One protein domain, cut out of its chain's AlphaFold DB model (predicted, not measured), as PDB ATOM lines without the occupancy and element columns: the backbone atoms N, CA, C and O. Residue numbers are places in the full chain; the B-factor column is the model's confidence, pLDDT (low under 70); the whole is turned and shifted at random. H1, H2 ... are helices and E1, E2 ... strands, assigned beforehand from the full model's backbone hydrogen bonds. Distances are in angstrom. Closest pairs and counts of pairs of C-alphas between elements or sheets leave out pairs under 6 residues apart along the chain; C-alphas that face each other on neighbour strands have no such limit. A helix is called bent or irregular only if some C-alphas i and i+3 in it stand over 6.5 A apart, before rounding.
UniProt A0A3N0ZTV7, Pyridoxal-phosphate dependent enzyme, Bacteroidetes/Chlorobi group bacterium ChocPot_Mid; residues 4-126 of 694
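This is residues 4 to 126 of the 694 residues of the protein "Pyridoxal-phosphate dependent enzyme" of Bacteroidetes/Chlorobi group bacterium ChocPot_Mid (UniProt A0A3N0ZTV7). Look first for H4, a short helix in the middle of a rounded body, with H1 and the longer H2 crossing it at large angles on two of its sides. Two small two-stranded sheets lie round the first end of H4, the parallel pair E1 and E3 and the antiparallel pair E2 and E4, while H3 sits between H2 and E4, and H5 packs on H4 and leads out to the last residues. The printed part has 123 residues, with five named helices and four named strands in the order E1 E2 H1 H2 E3 H3 E4 H4 H5, and the class is mixed, helices and strands. The whole is compact, with a radius of gyration of the C-alphas of 13.9 A and spans of 35 by 31 by 28 A.

Begin at E1, residues 4 to 7, and set it beside E3, residues 66 to 70: they are parallel at 27 degrees, with N 5 and O 67 2.8 A apart, within hydrogen-bond range. Go on to E2, residues 11 to 15, antiparallel to E4, residues 97 to 101, at 152 degrees; N 12 and O 100 are 2.9 A apart, within hydrogen-bond range. H1, residues 16 to 32, touches the hub H4, residues 102 to 113, at a steep tilt of 52 degrees, the same way; their closest C-alphas, of Ile 26 and Ala 112, are 5.0 A apart. H2, residues 43 to 64, touches H4 with residues 53 to 57 alone, about perpendicular at 75 degrees, closest at the C-alphas of Met 53 and Phe 111, 6.3 A. H3, residues 82 to 91, is irregular, with C-alphas 88 and 91 7.4 A apart, and it only just touches H1, with 3 pairs of C-alphas within 8 A, the closest those of Arg 23 and Leu 89, 6.4 A. H5, residues 117 to 124, touches H4 at a steep tilt of 47 degrees, closest at the C-alphas of Tyr 109 and Arg 117, 5.6 A, and is apart from H2. In H1, H2 and H4 every O i to N i+4 pair is within hydrogen-bond range, against 5 of 6 in H3 and 2 of 4 in H5.

Find C-alpha 4 at (112.576, 133.453, 164.573), where E1 begins. H1 is 24.1 A long from first to last C-alpha. H2 runs 31.4 A from C-alpha 43 at (142.732, 125.813, 170.464), and H4 runs 16.0 A. H5 ends at C-alpha 124, at (124.447, 153.963, 172.190).

The two C-alphas farthest apart are those of Glu 44 and Lys 126, 39.2 A. The printed part has no cut, and the link from E3 to H3, 11 residues, is long. Confidence is under 70 at residues 40 to 43, 74 to 75 and 122 to 126.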
ATOM      1  N   GLU A   4     111.305 133.813 165.216       90.31
ATOM      2  CA  GLU A   4     112.576 133.453 164.573       90.31
ATOM      3  C   GLU A   4     113.548 134.642 164.564       90.31
ATOM      4  O   GLU A   4     113.177 135.775 164.236       90.31
ATOM      5  N   ILE A   5     114.811 134.387 164.904       89.62
ATOM      6  CA  ILE A   5     115.937 135.293 164.673       89.62
ATOM      7  C   ILE A   5     116.721 134.749 163.484       89.62
ATOM      8  O   ILE A   5     117.573 133.872 163.615       89.62
ATOM      9  N   LEU A   6     116.440 135.306 162.309       89.06
ATOM     10  CA  LEU A   6     117.156 134.966 161.090       89.06
ATOM     11  C   LEU A   6     118.471 135.754 161.000       89.06
ATOM     12  O   LEU A   6     118.480 136.990 161.008       89.06
ATOM     13  N   LEU A   7     119.578 135.029 160.895       90.00
ATOM     14  CA  LEU A   7     120.918 135.547 160.672       90.00
ATOM     15  C   LEU A   7     121.261 135.447 159.184       90.00
ATOM     16  O   LEU A   7     121.174 134.375 158.578       90.00
ATOM     17  N   LYS A   8     121.645 136.583 158.599       81.69
ATOM     18  CA  LYS A   8     121.931 136.703 157.166       81.69
ATOM     19  C   LYS A   8     123.379 136.322 156.856       81.69
ATOM     20  O   LYS A   8     124.298 136.594 157.632       81.69
ATOM     21  N   SER A   9     123.585 135.710 155.694       77.75
ATOM     22  CA  SER A   9     124.906 135.617 155.072       77.75
ATOM     23  C   SER A   9     125.279 136.938 154.415       77.75
ATOM     24  O   SER A   9     124.461 137.593 153.779       77.75
ATOM     25  N   GLY A  10     126.537 137.328 154.576       76.94
ATOM     26  CA  GLY A  10     127.030 138.620 154.125       76.94
ATOM     27  C   GLY A  10     128.407 138.883 154.707       76.94
ATOM     28  O   GLY A  10     128.785 138.284 155.709       76.94
ATOM     29  N   TRP A  11     129.183 139.764 154.081       86.19
ATOM     30  CA  TRP A  11     130.455 140.218 154.638       86.19
ATOM     31  C   TRP A  11     130.297 141.640 155.162       86.19
ATOM     32  O   TRP A  11     129.991 142.547 154.390       86.19
ATOM     33  N   ILE A  12     130.581 141.853 156.445       83.50
ATOM     34  CA  ILE A  12     130.555 143.182 157.067       83.50
ATOM     35  C   ILE A  12     131.960 143.616 157.478       83.50
ATOM     36  O   ILE A  12     132.762 142.802 157.936       83.50
ATOM     37  N   LYS A  13     132.265 144.908 157.301       92.44
ATOM     38  CA  LYS A  13     133.489 145.562 157.796       92.44
ATOM     39  C   LYS A  13     133.165 146.209 159.147       92.44
ATOM     40  O   LYS A  13     132.211 146.975 159.231       92.44
ATOM     41  N   ILE A  14     133.947 145.899 160.177       90.38
ATOM     42  CA  ILE A  14     133.775 146.426 161.539       90.38
ATOM     43  C   ILE A  14     135.037 147.177 161.929       90.38
ATOM     44  O   ILE A  14     136.144 146.677 161.708       90.38
ATOM     45  N   ASP A  15     134.871 148.379 162.469       90.38
ATOM     46  CA  ASP A  15     135.981 149.212 162.903       90.38
ATOM     47  C   ASP A  15     136.610 148.711 164.213       90.38
ATOM     48  O   ASP A  15     136.071 147.881 164.948       90.38
ATOM     49  N   LYS A  16     137.830 149.176 164.472       91.62
ATOM     50  CA  LYS A  16     138.598 148.775 165.647       91.62
ATOM     51  C   LYS A  16     137.897 149.112 166.976       91.62
ATOM     52  O   LYS A  16     137.880 148.215 167.817       91.62
ATOM     53  N   PRO A  17     137.340 150.321 167.200       92.19
ATOM     54  CA  PRO A  17     136.673 150.642 168.464       92.19
ATOM     55  C   PRO A  17     135.524 149.688 168.790       92.19
ATOM     56  O   PRO A  17     135.440 149.185 169.912       92.19
ATOM     57  N   GLU A  18     134.682 149.379 167.805       93.62
ATOM     58  CA  GLU A  18     133.581 148.445 167.991       93.62
ATOM     59  C   GLU A  18     134.091 147.022 168.259       93.62
ATOM     60  O   GLU A  18     133.612 146.351 169.176       93.62
ATOM     61  N   LEU A  19     135.103 146.567 167.508       94.38
ATOM     62  CA  LEU A  19     135.715 145.255 167.730       94.38
ATOM     63  C   LEU A  19     136.335 145.137 169.119       94.38
ATOM     64  O   LEU A  19     136.209 144.087 169.743       94.38
ATOM     65  N   ASP A  20     137.014 146.174 169.598       93.81
ATOM     66  CA  ASP A  20     137.636 146.183 170.920       93.81
ATOM     67  C   ASP A  20     136.575 146.115 172.032       93.81
ATOM     68  O   ASP A  20     136.748 145.337 172.974       93.81
ATOM     69  N   ASN A  21     135.438 146.804 171.871       93.75
ATOM     70  CA  ASN A  21     134.300 146.698 172.792       93.75
ATOM     71  C   ASN A  21     133.680 145.288 172.773       93.75
ATOM     72  O   ASN A  21     133.558 144.632 173.807       93.75
ATOM     73  N   LEU A  22     133.380 144.760 171.581       95.31
ATOM     74  CA  LEU A  22     132.845 143.405 171.425       95.31
ATOM     75  C   LEU A  22     133.790 142.346 172.018       95.31
ATOM     76  O   LEU A  22     133.339 141.455 172.733       95.31
ATOM     77  N   ARG A  23     135.105 142.453 171.786       94.38
ATOM     78  CA  ARG A  23     136.126 141.562 172.372       94.38
ATOM     79  C   ARG A  23     136.108 141.601 173.894       94.38
ATOM     80  O   ARG A  23     136.164 140.545 174.521       94.38
ATOM     81  N   ALA A  24     136.068 142.801 174.472       94.12
ATOM     82  CA  ALA A  24     136.031 142.981 175.916       94.12
ATOM     83  C   ALA A  24     134.772 142.342 176.508       94.12
ATOM     84  O   ALA A  24     134.867 141.616 177.496       94.12
ATOM     85  N   LYS A  25     133.617 142.519 175.857       95.50
ATOM     86  CA  LYS A  25     132.362 141.967 176.360       95.50
ATOM     87  C   LYS A  25     132.250 140.453 176.211       95.50
ATOM     88  O   LYS A  25     131.816 139.789 177.145       95.50
ATOM     89  N   ILE A  26     132.709 139.890 175.090       95.12
ATOM     90  CA  ILE A  26     132.833 138.430 174.933       95.12
ATOM     91  C   ILE A  26     133.720 137.865 176.046       95.12
ATOM     92  O   ILE A  26     133.398 136.829 176.623       95.12
ATOM     93  N   ARG A  27     134.829 138.548 176.359       92.44
ATOM     94  CA  ARG A  27     135.756 138.124 177.408       92.44
ATOM     95  C   ARG A  27     135.108 138.146 178.790       92.44
ATOM     96  O   ARG A  27     135.248 137.171 179.519       92.44
ATOM     97  N   GLU A  28     134.414 139.232 179.114       93.44
ATOM     98  CA  GLU A  28     133.668 139.395 180.365       93.44
ATOM     99  C   GLU A  28     132.626 138.284 180.534       93.44
ATOM    100  O   GLU A  28     132.606 137.615 181.564       93.44
ATOM    101  N   GLN A  29     131.823 138.032 179.495       93.88
ATOM    102  CA  GLN A  29     130.798 136.993 179.525       93.88
ATOM    103  C   GLN A  29     131.421 135.603 179.692       93.88
ATOM    104  O   GLN A  29     130.989 134.832 180.537       93.88
ATOM    105  N   TYR A  30     132.478 135.294 178.941       93.88
ATOM    106  CA  TYR A  30     133.178 134.014 179.054       93.88
ATOM    107  C   TYR A  30     133.745 133.768 180.465       93.88
ATOM    108  O   TYR A  30     133.617 132.665 180.987       93.88
ATOM    109  N   GLU A  31     134.349 134.776 181.104       92.31
ATOM    110  CA  GLU A  31     134.872 134.634 182.473       92.31
ATOM    111  C   GLU A  31     133.747 134.502 183.512       92.31
ATOM    112  O   GLU A  31     133.893 133.745 184.473       92.31
ATOM    113  N   MET A  32     132.627 135.205 183.316       93.00
ATOM    114  CA  MET A  32     131.456 135.124 184.196       93.00
ATOM    115  C   MET A  32     130.834 133.724 184.202       93.00
ATOM    116  O   MET A  32     130.397 133.256 185.250       93.00
ATOM    117  N   GLU A  33     130.864 133.032 183.064       93.00
ATOM    118  CA  GLU A  33     130.363 131.659 182.922       93.00
ATOM    119  C   GLU A  33     131.392 130.583 183.317       93.00
ATOM    120  O   GLU A  33     131.230 129.408 182.999       93.00
ATOM    121  N   GLY A  34     132.459 130.968 184.025       90.06
ATOM    122  CA  GLY A  34     133.451 130.035 184.565       90.06
ATOM    123  C   GLY A  34     134.595 129.685 183.613       90.06
ATOM    124  O   GLY A  34     135.406 128.822 183.947       90.06
ATOM    125  N   GLY A  35     134.700 130.365 182.469       89.19
ATOM    126  CA  GLY A  35     135.784 130.163 181.518       89.19
ATOM    127  C   GLY A  35     137.167 130.532 182.074       89.19
ATOM    128  O   GLY A  35     137.327 131.404 182.938       89.19
ATOM    129  N   SER A  36     138.213 129.895 181.548       84.50
ATOM    130  CA  SER A  36     139.605 130.096 181.971       84.50
ATOM    131  C   SER A  36     140.077 131.564 182.008       84.50
ATOM    132  O   SER A  36     140.069 132.318 181.025       84.50
ATOM    133  N   LYS A  37     140.663 131.970 183.142       75.50
ATOM    134  CA  LYS A  37     141.303 133.294 183.306       75.50
ATOM    135  C   LYS A  37     142.528 133.504 182.405       75.50
ATOM    136  O   LYS A  37     142.947 134.641 182.204       75.50
ATOM    137  N   LYS A  38     143.113 132.437 181.852       71.44
ATOM    138  CA  LYS A  38     144.262 132.503 180.934       71.44
ATOM    139  C   LYS A  38     143.819 132.240 179.498       71.44
ATOM    140  O   LYS A  38     144.230 131.255 178.892       71.44
ATOM    141  N   PHE A  39     143.021 133.144 178.938       71.88
ATOM    142  CA  PHE A  39     142.611 133.050 177.535       71.88
ATOM    143  C   PHE A  39     143.746 133.467 176.615       71.88
ATOM    144  O   PHE A  39     143.940 134.630 176.261       71.88
ATOM    145  N   ASN A  40     144.555 132.470 176.305       65.44
ATOM    146  CA  ASN A  40     145.636 132.504 175.343       65.44
ATOM    147  C   ASN A  40     145.140 131.984 173.980       65.44
ATOM    148  O   ASN A  40     144.027 131.483 173.844       65.44
ATOM    149  N   SER A  41     145.958 132.131 172.940       59.59
ATOM    150  CA  SER A  41     145.600 131.792 171.556       59.59
ATOM    151  C   SER A  41     145.530 130.287 171.255       59.59
ATOM    152  O   SER A  41     145.607 129.908 170.085       59.59
ATOM    153  N   HIS A  42     145.472 129.427 172.276       69.56
ATOM    154  CA  HIS A  42     145.429 127.978 172.104       69.56
ATOM    155  C   HIS A  42     144.022 127.498 171.741       69.56
ATOM    156  O   HIS A  42     143.024 128.120 172.098       69.56
ATOM    157  N   LEU A  43     143.966 126.385 171.003       65.94
ATOM    158  CA  LEU A  43     142.732 125.813 170.464       65.94
ATOM    159  C   LEU A  43     141.716 125.474 171.571       65.94
ATOM    160  O   LEU A  43     140.528 125.706 171.390       65.94
ATOM    161  N   GLU A  44     142.202 125.001 172.722       72.81
ATOM    162  CA  GLU A  44     141.383 124.583 173.868       72.81
ATOM    163  C   GLU A  44     140.478 125.707 174.398       72.81
ATOM    164  O   GLU A  44     139.315 125.457 174.697       72.81
ATOM    165  N   ASN A  45     140.941 126.962 174.407       81.12
ATOM    166  CA  ASN A  45     140.114 128.086 174.867       81.12
ATOM    167  C   ASN A  45     139.009 128.464 173.875       81.12
ATOM    168  O   ASN A  45     137.997 129.037 174.273       81.12
ATOM    169  N   TYR A  46     139.207 128.209 172.576       87.56
ATOM    170  CA  TYR A  46     138.169 128.475 171.580       87.56
ATOM    171  C   TYR A  46     137.068 127.422 171.645       87.56
ATOM    172  O   TYR A  46     135.905 127.785 171.522       87.56
ATOM    173  N   GLU A  47     137.413 126.156 171.892       87.75
ATOM    174  CA  GLU A  47     136.408 125.112 172.114       87.75
ATOM    175  C   GLU A  47     135.634 125.354 173.413       87.75
ATOM    176  O   GLU A  47     134.408 125.318 173.406       87.75
ATOM    177  N   GLU A  48     136.317 125.724 174.502       91.31
ATOM    178  CA  GLU A  48     135.652 126.107 175.753       91.31
ATOM    179  C   GLU A  48     134.710 127.309 175.555       91.31
ATOM    180  O   GLU A  48     133.572 127.298 176.025       91.31
ATOM    181  N   LEU A  49     135.139 128.332 174.803       92.62
ATOM    182  CA  LEU A  49     134.282 129.465 174.449       92.62
ATOM    183  C   LEU A  49     133.067 129.027 173.624       92.62
ATOM    184  O   LEU A  49     131.973 129.530 173.864       92.62
ATOM    185  N   ARG A  50     133.237 128.110 172.666       94.31
ATOM    186  CA  ARG A  50     132.134 127.593 171.844       94.31
ATOM    187  C   ARG A  50     131.104 126.855 172.690       94.31
ATOM    188  O   ARG A  50     129.919 127.128 172.523       94.31
ATOM    189  N   GLU A  51     131.533 126.007 173.620       93.81
ATOM    190  CA  GLU A  51     130.622 125.301 174.531       93.81
ATOM    191  C   GLU A  51     129.840 126.274 175.422       93.81
ATOM    192  O   GLU A  51     128.614 126.188 175.510       93.81
ATOM    193  N   ILE A  52     130.513 127.274 176.001       94.44
ATOM    194  CA  ILE A  52     129.850 128.318 176.798       94.44
ATOM    195  C   ILE A  52     128.850 129.109 175.942       94.44
ATOM    196  O   ILE A  52     127.714 129.346 176.358       94.44
ATOM    197  N   MET A  53     129.251 129.513 174.732       96.00
ATOM    198  CA  MET A  53     128.372 130.233 173.808       96.00
ATOM    199  C   MET A  53     127.146 129.403 173.435       96.00
ATOM    200  O   MET A  53     126.054 129.961 173.371       96.00
ATOM    201  N   LYS A  54     127.309 128.094 173.228       95.56
ATOM    202  CA  LYS A  54     126.212 127.177 172.914       95.56
ATOM    203  C   LYS A  54     125.151 127.190 174.004       95.56
ATOM    204  O   LYS A  54     124.011 127.547 173.730       95.56
ATOM    205  N   VAL A  55     125.564 126.918 175.243       94.81
ATOM    206  CA  VAL A  55     124.670 126.894 176.408       94.81
ATOM    207  C   VAL A  55     123.935 128.226 176.553       94.81
ATOM    208  O   VAL A  55     122.729 128.246 176.767       94.81
ATOM    209  N   LYS A  56     124.625 129.358 176.364       94.56
ATOM    210  CA  LYS A  56     123.996 130.681 176.482       94.56
ATOM    211  C   LYS A  56     123.043 131.044 175.371       94.56
ATOM    212  O   LYS A  56     122.061 131.738 175.629       94.56
ATOM    213  N   LEU A  57     123.330 130.624 174.149       94.50
ATOM    214  CA  LEU A  57     122.409 130.840 173.046       94.50
ATOM    215  C   LEU A  57     121.177 129.944 173.203       94.50
ATOM    216  O   LEU A  57     120.079 130.424 172.950       94.50
ATOM    217  N   ASP A  58     121.330 128.722 173.717       94.19
ATOM    218  CA  ASP A  58     120.207 127.836 174.047       94.19
ATOM    219  C   ASP A  58     119.335 128.425 175.173       94.19
ATOM    220  O   ASP A  58     118.132 128.603 174.984       94.19
ATOM    221  N   GLU A  59     119.938 128.870 176.285       94.25
ATOM    222  CA  GLU A  59     119.227 129.583 177.363       94.25
ATOM    223  C   GLU A  59     118.507 130.842 176.849       94.25
ATOM    224  O   GLU A  59     117.403 131.173 177.285       94.25
ATOM    225  N   PHE A  60     119.138 131.581 175.932       93.38
ATOM    226  CA  PHE A  60     118.549 132.768 175.319       93.38
ATOM    227  C   PHE A  60     117.344 132.414 174.436       93.38
ATOM    228  O   PHE A  60     116.320 133.092 174.516       93.38
ATOM    229  N   GLN A  61     117.451 131.357 173.629       93.56
ATOM    230  CA  GLN A  61     116.357 130.860 172.793       93.56
ATOM    231  C   GLN A  61     115.149 130.444 173.637       93.56
ATOM    232  O   GLN A  61     114.029 130.870 173.351       93.56
ATOM    233  N   GLU A  62     115.381 129.700 174.721       94.25
ATOM    234  CA  GLU A  62     114.329 129.287 175.654       94.25
ATOM    235  C   GLU A  62     113.694 130.483 176.371       94.25
ATOM    236  O   GLU A  62     112.469 130.596 176.433       94.25
ATOM    237  N   ARG A  63     114.514 131.405 176.893       94.81
ATOM    238  CA  ARG A  63     114.025 132.556 177.664       94.81
ATOM    239  C   ARG A  63     113.190 133.515 176.822       94.81
ATOM    240  O   ARG A  63     112.203 134.054 177.318       94.81
ATOM    241  N   GLU A  64     113.607 133.773 175.587       92.38
ATOM    242  CA  GLU A  64     112.942 134.744 174.714       92.38
ATOM    243  C   GLU A  64     111.857 134.107 173.822       92.38
ATOM    244  O   GLU A  64     111.191 134.836 173.078       92.38
ATOM    245  N   ASP A  65     111.660 132.783 173.906       94.44
ATOM    246  CA  ASP A  65     110.803 131.986 173.013       94.44
ATOM    247  C   ASP A  65     111.128 132.269 171.530       94.44
ATOM    248  O   ASP A  65     110.266 132.638 170.716       94.44
ATOM    249  N   VAL A  66     112.425 132.168 171.202       92.69
ATOM    250  CA  VAL A  66     112.977 132.419 169.863       92.69
ATOM    251  C   VAL A  66     113.803 131.245 169.344       92.69
ATOM    252  O   VAL A  66     114.492 130.577 170.102       92.69
ATOM    253  N   GLU A  67     113.817 131.053 168.030       92.62
ATOM    254  CA  GLU A  67     114.711 130.130 167.329       92.62
ATOM    255  C   GLU A  67     115.706 130.922 166.466       92.62
ATOM    256  O   GLU A  67     115.307 131.748 165.641       92.62
ATOM    257  N   ILE A  68     117.008 130.699 166.648       92.38
ATOM    258  CA  ILE A  68     118.076 131.339 165.872       92.38
ATOM    259  C   ILE A  68     118.393 130.462 164.656       92.38
ATOM    260  O   ILE A  68     118.776 129.303 164.797       92.38
ATOM    261  N   ARG A  69     118.293 131.025 163.447       89.69
ATOM    262  CA  ARG A  69     118.569 130.314 162.186       89.69
ATOM    263  C   ARG A  69     119.545 131.075 161.304       89.69
ATOM    264  O   ARG A  69     119.500 132.299 161.246       89.69
ATOM    265  N   ILE A  70     120.376 130.357 160.551       86.75
ATOM    266  CA  ILE A  70     121.260 130.935 159.526       86.75
ATOM    267  C   ILE A  70     120.701 130.583 158.144       86.75
ATOM    268  O   ILE A  70     120.545 129.405 157.831       86.75
ATOM    269  N   ASN A  71     120.414 131.592 157.311       73.88
ATOM    270  CA  ASN A  71     119.936 131.432 155.923       73.88
ATOM    271  C   ASN A  71     118.809 130.392 155.739       73.88
ATOM    272  O   ASN A  71     118.865 129.585 154.813       73.88
ATOM    273  N   GLU A  72     117.822 130.379 156.640       74.12
ATOM    274  CA  GLU A  72     116.652 129.477 156.598       74.12
ATOM    275  C   GLU A  72     116.979 127.974 156.722       74.12
ATOM    276  O   GLU A  72     116.092 127.129 156.606       74.12
ATOM    277  N   GLN A  73     118.237 127.609 156.993       72.50
ATOM    278  CA  GLN A  73     118.639 126.211 157.107       72.50
ATOM    279  C   GLN A  73     118.306 125.649 158.488       72.50
ATOM    280  O   GLN A  73     118.764 126.148 159.516       72.50
ATOM    281  N   VAL A  74     117.548 124.554 158.491       56.56
ATOM    282  CA  VAL A  74     117.297 123.729 159.673       56.56
ATOM    283  C   VAL A  74     118.514 122.810 159.850       56.56
ATOM    284  O   VAL A  74     118.838 122.059 158.930       56.56
ATOM    285  N   ASN A  75     119.182 122.863 161.010       58.34
ATOM    286  CA  ASN A  75     120.370 122.065 161.396       58.34
ATOM    287  C   ASN A  75     121.763 122.596 160.991       58.34
ATOM    288  O   ASN A  75     122.681 121.803 160.773       58.34
ATOM    289  N   TYR A  76     121.963 123.913 160.913       71.38
ATOM    290  CA  TYR A  76     123.312 124.481 160.789       71.38
ATOM    291  C   TYR A  76     123.938 124.702 162.177       71.38
ATOM    292  O   TYR A  76     123.256 125.192 163.075       71.38
ATOM    293  N   ASP A  77     125.224 124.370 162.366       80.31
ATOM    294  CA  ASP A  77     125.945 124.735 163.597       80.31
ATOM    295  C   ASP A  77     126.021 126.262 163.685       80.31
ATOM    296  O   ASP A  77     126.711 126.915 162.898       80.31
ATOM    297  N   ILE A  78     125.271 126.837 164.623       85.75
ATOM    298  CA  ILE A  78     125.200 128.284 164.810       85.75
ATOM    299  C   ILE A  78     126.491 128.855 165.401       85.75
ATOM    300  O   ILE A  78     126.610 130.067 165.512       85.75
ATOM    301  N   LEU A  79     127.460 128.040 165.819       91.69
ATOM    302  CA  LEU A  79     128.665 128.545 166.466       91.69
ATOM    303  C   LEU A  79     129.749 128.898 165.440       91.69
ATOM    304  O   LEU A  79     130.093 128.079 164.584       91.69
ATOM    305  N   PRO A  80     130.378 130.083 165.550       92.56
ATOM    306  CA  PRO A  80     131.513 130.419 164.707       92.56
ATOM    307  C   PRO A  80     132.671 129.422 164.877       92.56
ATOM    308  O   PRO A  80     132.936 128.914 165.965       92.56
ATOM    309  N   GLY A  81     133.409 129.158 163.798       91.06
ATOM    310  CA  GLY A  81     134.560 128.253 163.841       91.06
ATOM    311  C   GLY A  81     135.815 128.870 164.477       91.06
ATOM    312  O   GLY A  81     135.990 130.090 164.522       91.06
ATOM    313  N   ASN A  82     136.776 128.029 164.866       89.12
ATOM    314  CA  ASN A  82     138.027 128.461 165.514       89.12
ATOM    315  C   ASN A  82     138.841 129.472 164.693       89.12
ATOM    316  O   ASN A  82     139.451 130.387 165.246       89.12
ATOM    317  N   THR A  83     138.833 129.357 163.361       86.44
ATOM    318  CA  THR A  83     139.501 130.326 162.476       86.44
ATOM    319  C   THR A  83     138.898 131.724 162.613       86.44
ATOM    320  O   THR A  83     139.637 132.713 162.601       86.44
ATOM    321  N   PHE A  84     137.574 131.821 162.781       93.25
ATOM    322  CA  PHE A  84     136.902 133.089 163.037       93.25
ATOM    323  C   PHE A  84     137.327 133.660 164.392       93.25
ATOM    324  O   PHE A  84     137.794 134.798 164.430       93.25
ATOM    325  N   PHE A  85     137.272 132.876 165.476       93.19
ATOM    326  CA  PHE A  85     137.657 133.362 166.806       93.19
ATOM    327  C   PHE A  85     139.125 133.762 166.890       93.19
ATOM    328  O   PHE A  85     139.442 134.803 167.465       93.19
ATOM    329  N   ARG A  86     140.023 133.018 166.240       89.06
ATOM    330  CA  ARG A  86     141.434 133.396 166.135       89.06
ATOM    331  C   ARG A  86     141.602 134.762 165.466       89.06
ATOM    332  O   ARG A  86     142.388 135.583 165.938       89.06
ATOM    333  N   ASN A  87     140.855 135.031 164.397       87.88
ATOM    334  CA  ASN A  87     140.904 136.317 163.700       87.88
ATOM    335  C   ASN A  87     140.257 137.447 164.512       87.88
ATOM    336  O   ASN A  87     140.804 138.552 164.559       87.88
ATOM    337  N   LEU A  88     139.122 137.172 165.159       91.69
ATOM    338  CA  LEU A  88     138.397 138.132 165.982       91.69
ATOM    339  C   LEU A  88     139.203 138.508 167.225       91.69
ATOM    340  O   LEU A  88     139.391 139.694 167.481       91.69
ATOM    341  N   LEU A  89     139.709 137.527 167.971       89.12
ATOM    342  CA  LEU A  89     140.271 137.718 169.306       89.12
ATOM    343  C   LEU A  89     141.797 137.880 169.315       89.12
ATOM    344  O   LEU A  89     142.303 138.470 170.271       89.12
ATOM    345  N   TYR A  90     142.529 137.424 168.285       85.06
ATOM    346  CA  TYR A  90     143.997 137.339 168.337       85.06
ATOM    347  C   TYR A  90     144.743 137.931 167.125       85.06
ATOM    348  O   TYR A  90     145.358 138.993 167.248       85.06
ATOM    349  N   SER A  91     144.706 137.277 165.957       78.44
ATOM    350  CA  SER A  91     145.679 137.480 164.865       78.44
ATOM    351  C   SER A  91     145.698 138.885 164.260       78.44
ATOM    352  O   SER A  91     146.731 139.298 163.745       78.44
ATOM    353  N   ASN A  92     144.601 139.642 164.361       80.44
ATOM    354  CA  ASN A  92     144.471 140.949 163.714       80.44
ATOM    355  C   ASN A  92     143.994 142.068 164.658       80.44
ATOM    356  O   ASN A  92     143.354 143.026 164.225       80.44
ATOM    357  N   ARG A  93     144.323 141.998 165.957       80.69
ATOM    358  CA  ARG A  93     143.928 143.026 166.946       80.69
ATOM    359  C   ARG A  93     144.357 144.452 166.581       80.69
ATOM    360  O   ARG A  93     143.711 145.411 166.997       80.69
ATOM    361  N   LYS A  94     145.456 144.605 165.837       85.88
ATOM    362  CA  LYS A  94     146.003 145.916 165.453       85.88
ATOM    363  C   LYS A  94     145.372 146.517 164.194       85.88
ATOM    364  O   LYS A  94     145.617 147.688 163.937       85.88
ATOM    365  N   ALA A  95     144.577 145.764 163.434       82.94
ATOM    366  CA  ALA A  95     143.959 146.283 162.219       82.94
ATOM    367  C   ALA A  95     142.961 147.418 162.542       82.94
ATOM    368  O   ALA A  95     142.254 147.319 163.550       82.94
ATOM    369  N   PRO A  96     142.880 148.477 161.711       81.50
ATOM    370  CA  PRO A  96     141.930 149.578 161.908       81.50
ATOM    371  C   PRO A  96     140.477 149.137 161.689       81.50
ATOM    372  O   PRO A  96     139.549 149.742 162.217       81.50
ATOM    373  N   SER A  97     140.278 148.063 160.924       89.25
ATOM    374  CA  SER A  97     138.995 147.397 160.725       89.25
ATOM    375  C   SER A  97     139.216 145.963 160.243       89.25
ATOM    376  O   SER A  97     140.292 145.632 159.738       89.25
ATOM    377  N   LEU A  98     138.209 145.104 160.390       90.31
ATOM    378  CA  LEU A  98     138.231 143.727 159.893       90.31
ATOM    379  C   LEU A  98     136.927 143.366 159.198       90.31
ATOM    380  O   LEU A  98     135.870 143.894 159.534       90.31
ATOM    381  N   ARG A  99     137.015 142.453 158.224       92.75
ATOM    382  CA  ARG A  99     135.852 141.886 157.541       92.75
ATOM    383  C   ARG A  99     135.533 140.502 158.084       92.75
ATOM    384  O   ARG A  99     136.416 139.649 158.157       92.75
ATOM    385  N   PHE A 100     134.267 140.282 158.409       93.44
ATOM    386  CA  PHE A 100     133.756 139.013 158.911       93.44
ATOM    387  C   PHE A 100     132.459 138.640 158.208       93.44
ATOM    388  O   PHE A 100     131.774 139.502 157.662       93.44
ATOM    389  N   GLN A 101     132.129 137.352 158.250       91.62
ATOM    390  CA  GLN A 101     130.774 136.908 157.953       91.62
ATOM    391  C   GLN A 101     129.810 137.533 158.966       91.62
ATOM    392  O   GLN A 101     130.065 137.478 160.170       91.62
ATOM    393  N   GLU A 102     128.733 138.129 158.470       91.19
ATOM    394  CA  GLU A 102     127.756 138.891 159.243       91.19
ATOM    395  C   GLU A 102     127.130 138.044 160.346       91.19
ATOM    396  O   GLU A 102     127.220 138.418 161.513       91.19
ATOM    397  N   TYR A 103     126.619 136.856 160.013       93.00
ATOM    398  CA  TYR A 103     126.033 135.951 161.000       93.00
ATOM    399  C   TYR A 103     126.996 135.627 162.152       93.00
ATOM    400  O   TYR A 103     126.581 135.686 163.305       93.00
ATOM    401  N   ASN A 104     128.288 135.382 161.887       95.62
ATOM    402  CA  ASN A 104     129.262 135.088 162.950       95.62
ATOM    403  C   ASN A 104     129.403 136.249 163.944       95.62
ATOM    404  O   ASN A 104     129.582 136.033 165.141       95.62
ATOM    405  N   ILE A 105     129.325 137.487 163.454       96.31
ATOM    406  CA  ILE A 105     129.355 138.673 164.309       96.31
ATOM    407  C   ILE A 105     128.042 138.823 165.066       96.31
ATOM    408  O   ILE A 105     128.072 139.112 166.259       96.31
ATOM    409  N   GLU A 106     126.906 138.604 164.411       95.44
ATOM    410  CA  GLU A 106     125.598 138.655 165.064       95.44
ATOM    411  C   GLU A 106     125.494 137.640 166.210       95.44
ATOM    412  O   GLU A 106     125.014 137.985 167.287       95.44
ATOM    413  N   ILE A 107     126.044 136.435 166.039       96.38
ATOM    414  CA  ILE A 107     126.133 135.414 167.096       96.38
ATOM    415  C   ILE A 107     126.981 135.907 168.272       96.38
ATOM    416  O   ILE A 107     126.577 135.784 169.428       96.38
ATOM    417  N   CYS A 108     128.134 136.519 167.995       97.00
ATOM    418  CA  CYS A 108     128.955 137.132 169.036       97.00
ATOM    419  C   CYS A 108     128.220 138.257 169.776       97.00
ATOM    420  O   CYS A 108     128.390 138.394 170.985       97.00
ATOM    421  N   TYR A 109     127.406 139.047 169.079       96.75
ATOM    422  CA  TYR A 109     126.598 140.105 169.680       96.75
ATOM    423  C   TYR A 109     125.448 139.556 170.530       96.75
ATOM    424  O   TYR A 109     125.213 140.055 171.632       96.75
ATOM    425  N   LEU A 110     124.777 138.498 170.070       96.06
ATOM    426  CA  LEU A 110     123.762 137.790 170.848       96.06
ATOM    427  C   LEU A 110     124.361 137.210 172.129       96.06
ATOM    428  O   LEU A 110     123.808 137.429 173.202       96.06
ATOM    429  N   PHE A 111     125.531 136.580 172.043       96.44
ATOM    430  CA  PHE A 111     126.241 136.085 173.219       96.44
ATOM    431  C   PHE A 111     126.671 137.210 174.173       96.44
ATOM    432  O   PHE A 111     126.420 137.143 175.371       96.44
ATOM    433  N   ALA A 112     127.304 138.263 173.650       96.19
ATOM    434  CA  ALA A 112     127.894 139.319 174.469       96.19
ATOM    435  C   ALA A 112     126.858 140.286 175.068       96.19
ATOM    436  O   ALA A 112     127.082 140.865 176.130       96.19
ATOM    437  N   TYR A 113     125.739 140.507 174.376       94.12
ATOM    438  CA  TYR A 113     124.794 141.574 174.708       94.12
ATOM    439  C   TYR A 113     123.326 141.138 174.747       94.12
ATOM    440  O   TYR A 113     122.472 141.974 175.057       94.12
ATOM    441  N   GLY A 114     123.010 139.889 174.397       93.25
ATOM    442  CA  GLY A 114     121.633 139.393 174.298       93.25
ATOM    443  C   GLY A 114     120.822 140.035 173.169       93.25
ATOM    444  O   GLY A 114     119.598 140.084 173.240       93.25
ATOM    445  N   LYS A 115     121.476 140.628 172.165       91.75
ATOM    446  CA  LYS A 115     120.820 141.328 171.045       91.75
ATOM    447  C   LYS A 115     121.738 141.403 169.833       91.75
ATOM    448  O   LYS A 115     122.953 141.413 169.984       91.75
ATOM    449  N   LYS A 116     121.142 141.539 168.648       92.62
ATOM    450  CA  LYS A 116     121.854 141.738 167.380       92.62
ATOM    451  C   LYS A 116     122.696 143.020 167.376       92.62
ATOM    452  O   LYS A 116     122.356 144.002 168.050       92.62
ATOM    453  N   ARG A 117     123.756 143.048 166.566       90.81
ATOM    454  CA  ARG A 117     124.680 144.185 166.405       90.81
ATOM    455  C   ARG A 117     123.942 145.472 166.076       90.81
ATOM    456  O   ARG A 117     124.158 146.503 166.715       90.81
ATOM    457  N   PHE A 118     123.036 145.405 165.102       79.50
ATOM    458  CA  PHE A 118     122.246 146.558 164.676       79.50
ATOM    459  C   PHE A 118     121.407 147.146 165.826       79.50
ATOM    460  O   PHE A 118     121.343 148.365 166.007       79.50
ATOM    461  N   ASP A 119     120.813 146.286 166.657       82.88
ATOM    462  CA  ASP A 119     120.018 146.700 167.814       82.88
ATOM    463  C   ASP A 119     120.877 147.272 168.948       82.88
ATOM    464  O   ASP A 119     120.437 148.179 169.665       82.88
ATOM    465  N   PHE A 120     122.105 146.765 169.105       83.12
ATOM    466  CA  PHE A 120     123.076 147.255 170.078       83.12
ATOM    467  C   PHE A 120     123.556 148.673 169.749       83.12
ATOM    468  O   PHE A 120     123.326 149.585 170.548       83.12
ATOM    469  N   LEU A 121     124.137 148.877 168.561       77.44
ATOM    470  CA  LEU A 121     124.739 150.157 168.146       77.44
ATOM    471  C   LEU A 121     123.725 151.305 168.122       77.44
ATOM    472  O   LEU A 121     124.051 152.480 168.293       77.44
ATOM    473  N   ARG A 122     122.453 150.963 167.941       64.69
ATOM    474  CA  ARG A 122     121.361 151.921 167.938       64.69
ATOM    475  C   ARG A 122     120.990 152.453 169.327       64.69
ATOM    476  O   ARG A 122     120.430 153.545 169.410       64.69
ATOM    477  N   LYS A 123     121.263 151.704 170.402       59.03
ATOM    478  CA  LYS A 123     121.041 152.177 171.779       59.03
ATOM    479  C   LYS A 123     122.101 153.199 172.200       59.03
ATOM    480  O   LYS A 123     121.717 154.183 172.812       59.03
ATOM    481  N   GLU A 124     123.369 153.023 171.818       53.72
ATOM    482  CA  GLU A 124     124.447 153.963 172.190       53.72
ATOM    483  C   GLU A 124     124.363 155.319 171.477       53.72
ATOM    484  O   GLU A 124     124.800 156.327 172.017       53.72
ATOM    485  N   LYS A 125     123.743 155.389 170.290       50.97
ATOM    486  CA  LYS A 125     123.507 156.673 169.603       50.97
ATOM    487  C   LYS A 125     122.368 157.510 170.194       50.97
ATOM    488  O   LYS A 125     122.228 158.674 169.821       50.97
ATOM    489  N   LYS A 126     121.537 156.956 171.083       45.34
ATOM    490  CA  LYS A 126     120.586 157.756 171.865       45.34
ATOM    491  C   LYS A 126     121.281 158.168 173.166       45.34
ATOM    492  O   LYS A 126     121.773 157.297 173.864       45.34
TER     493      LYS A 126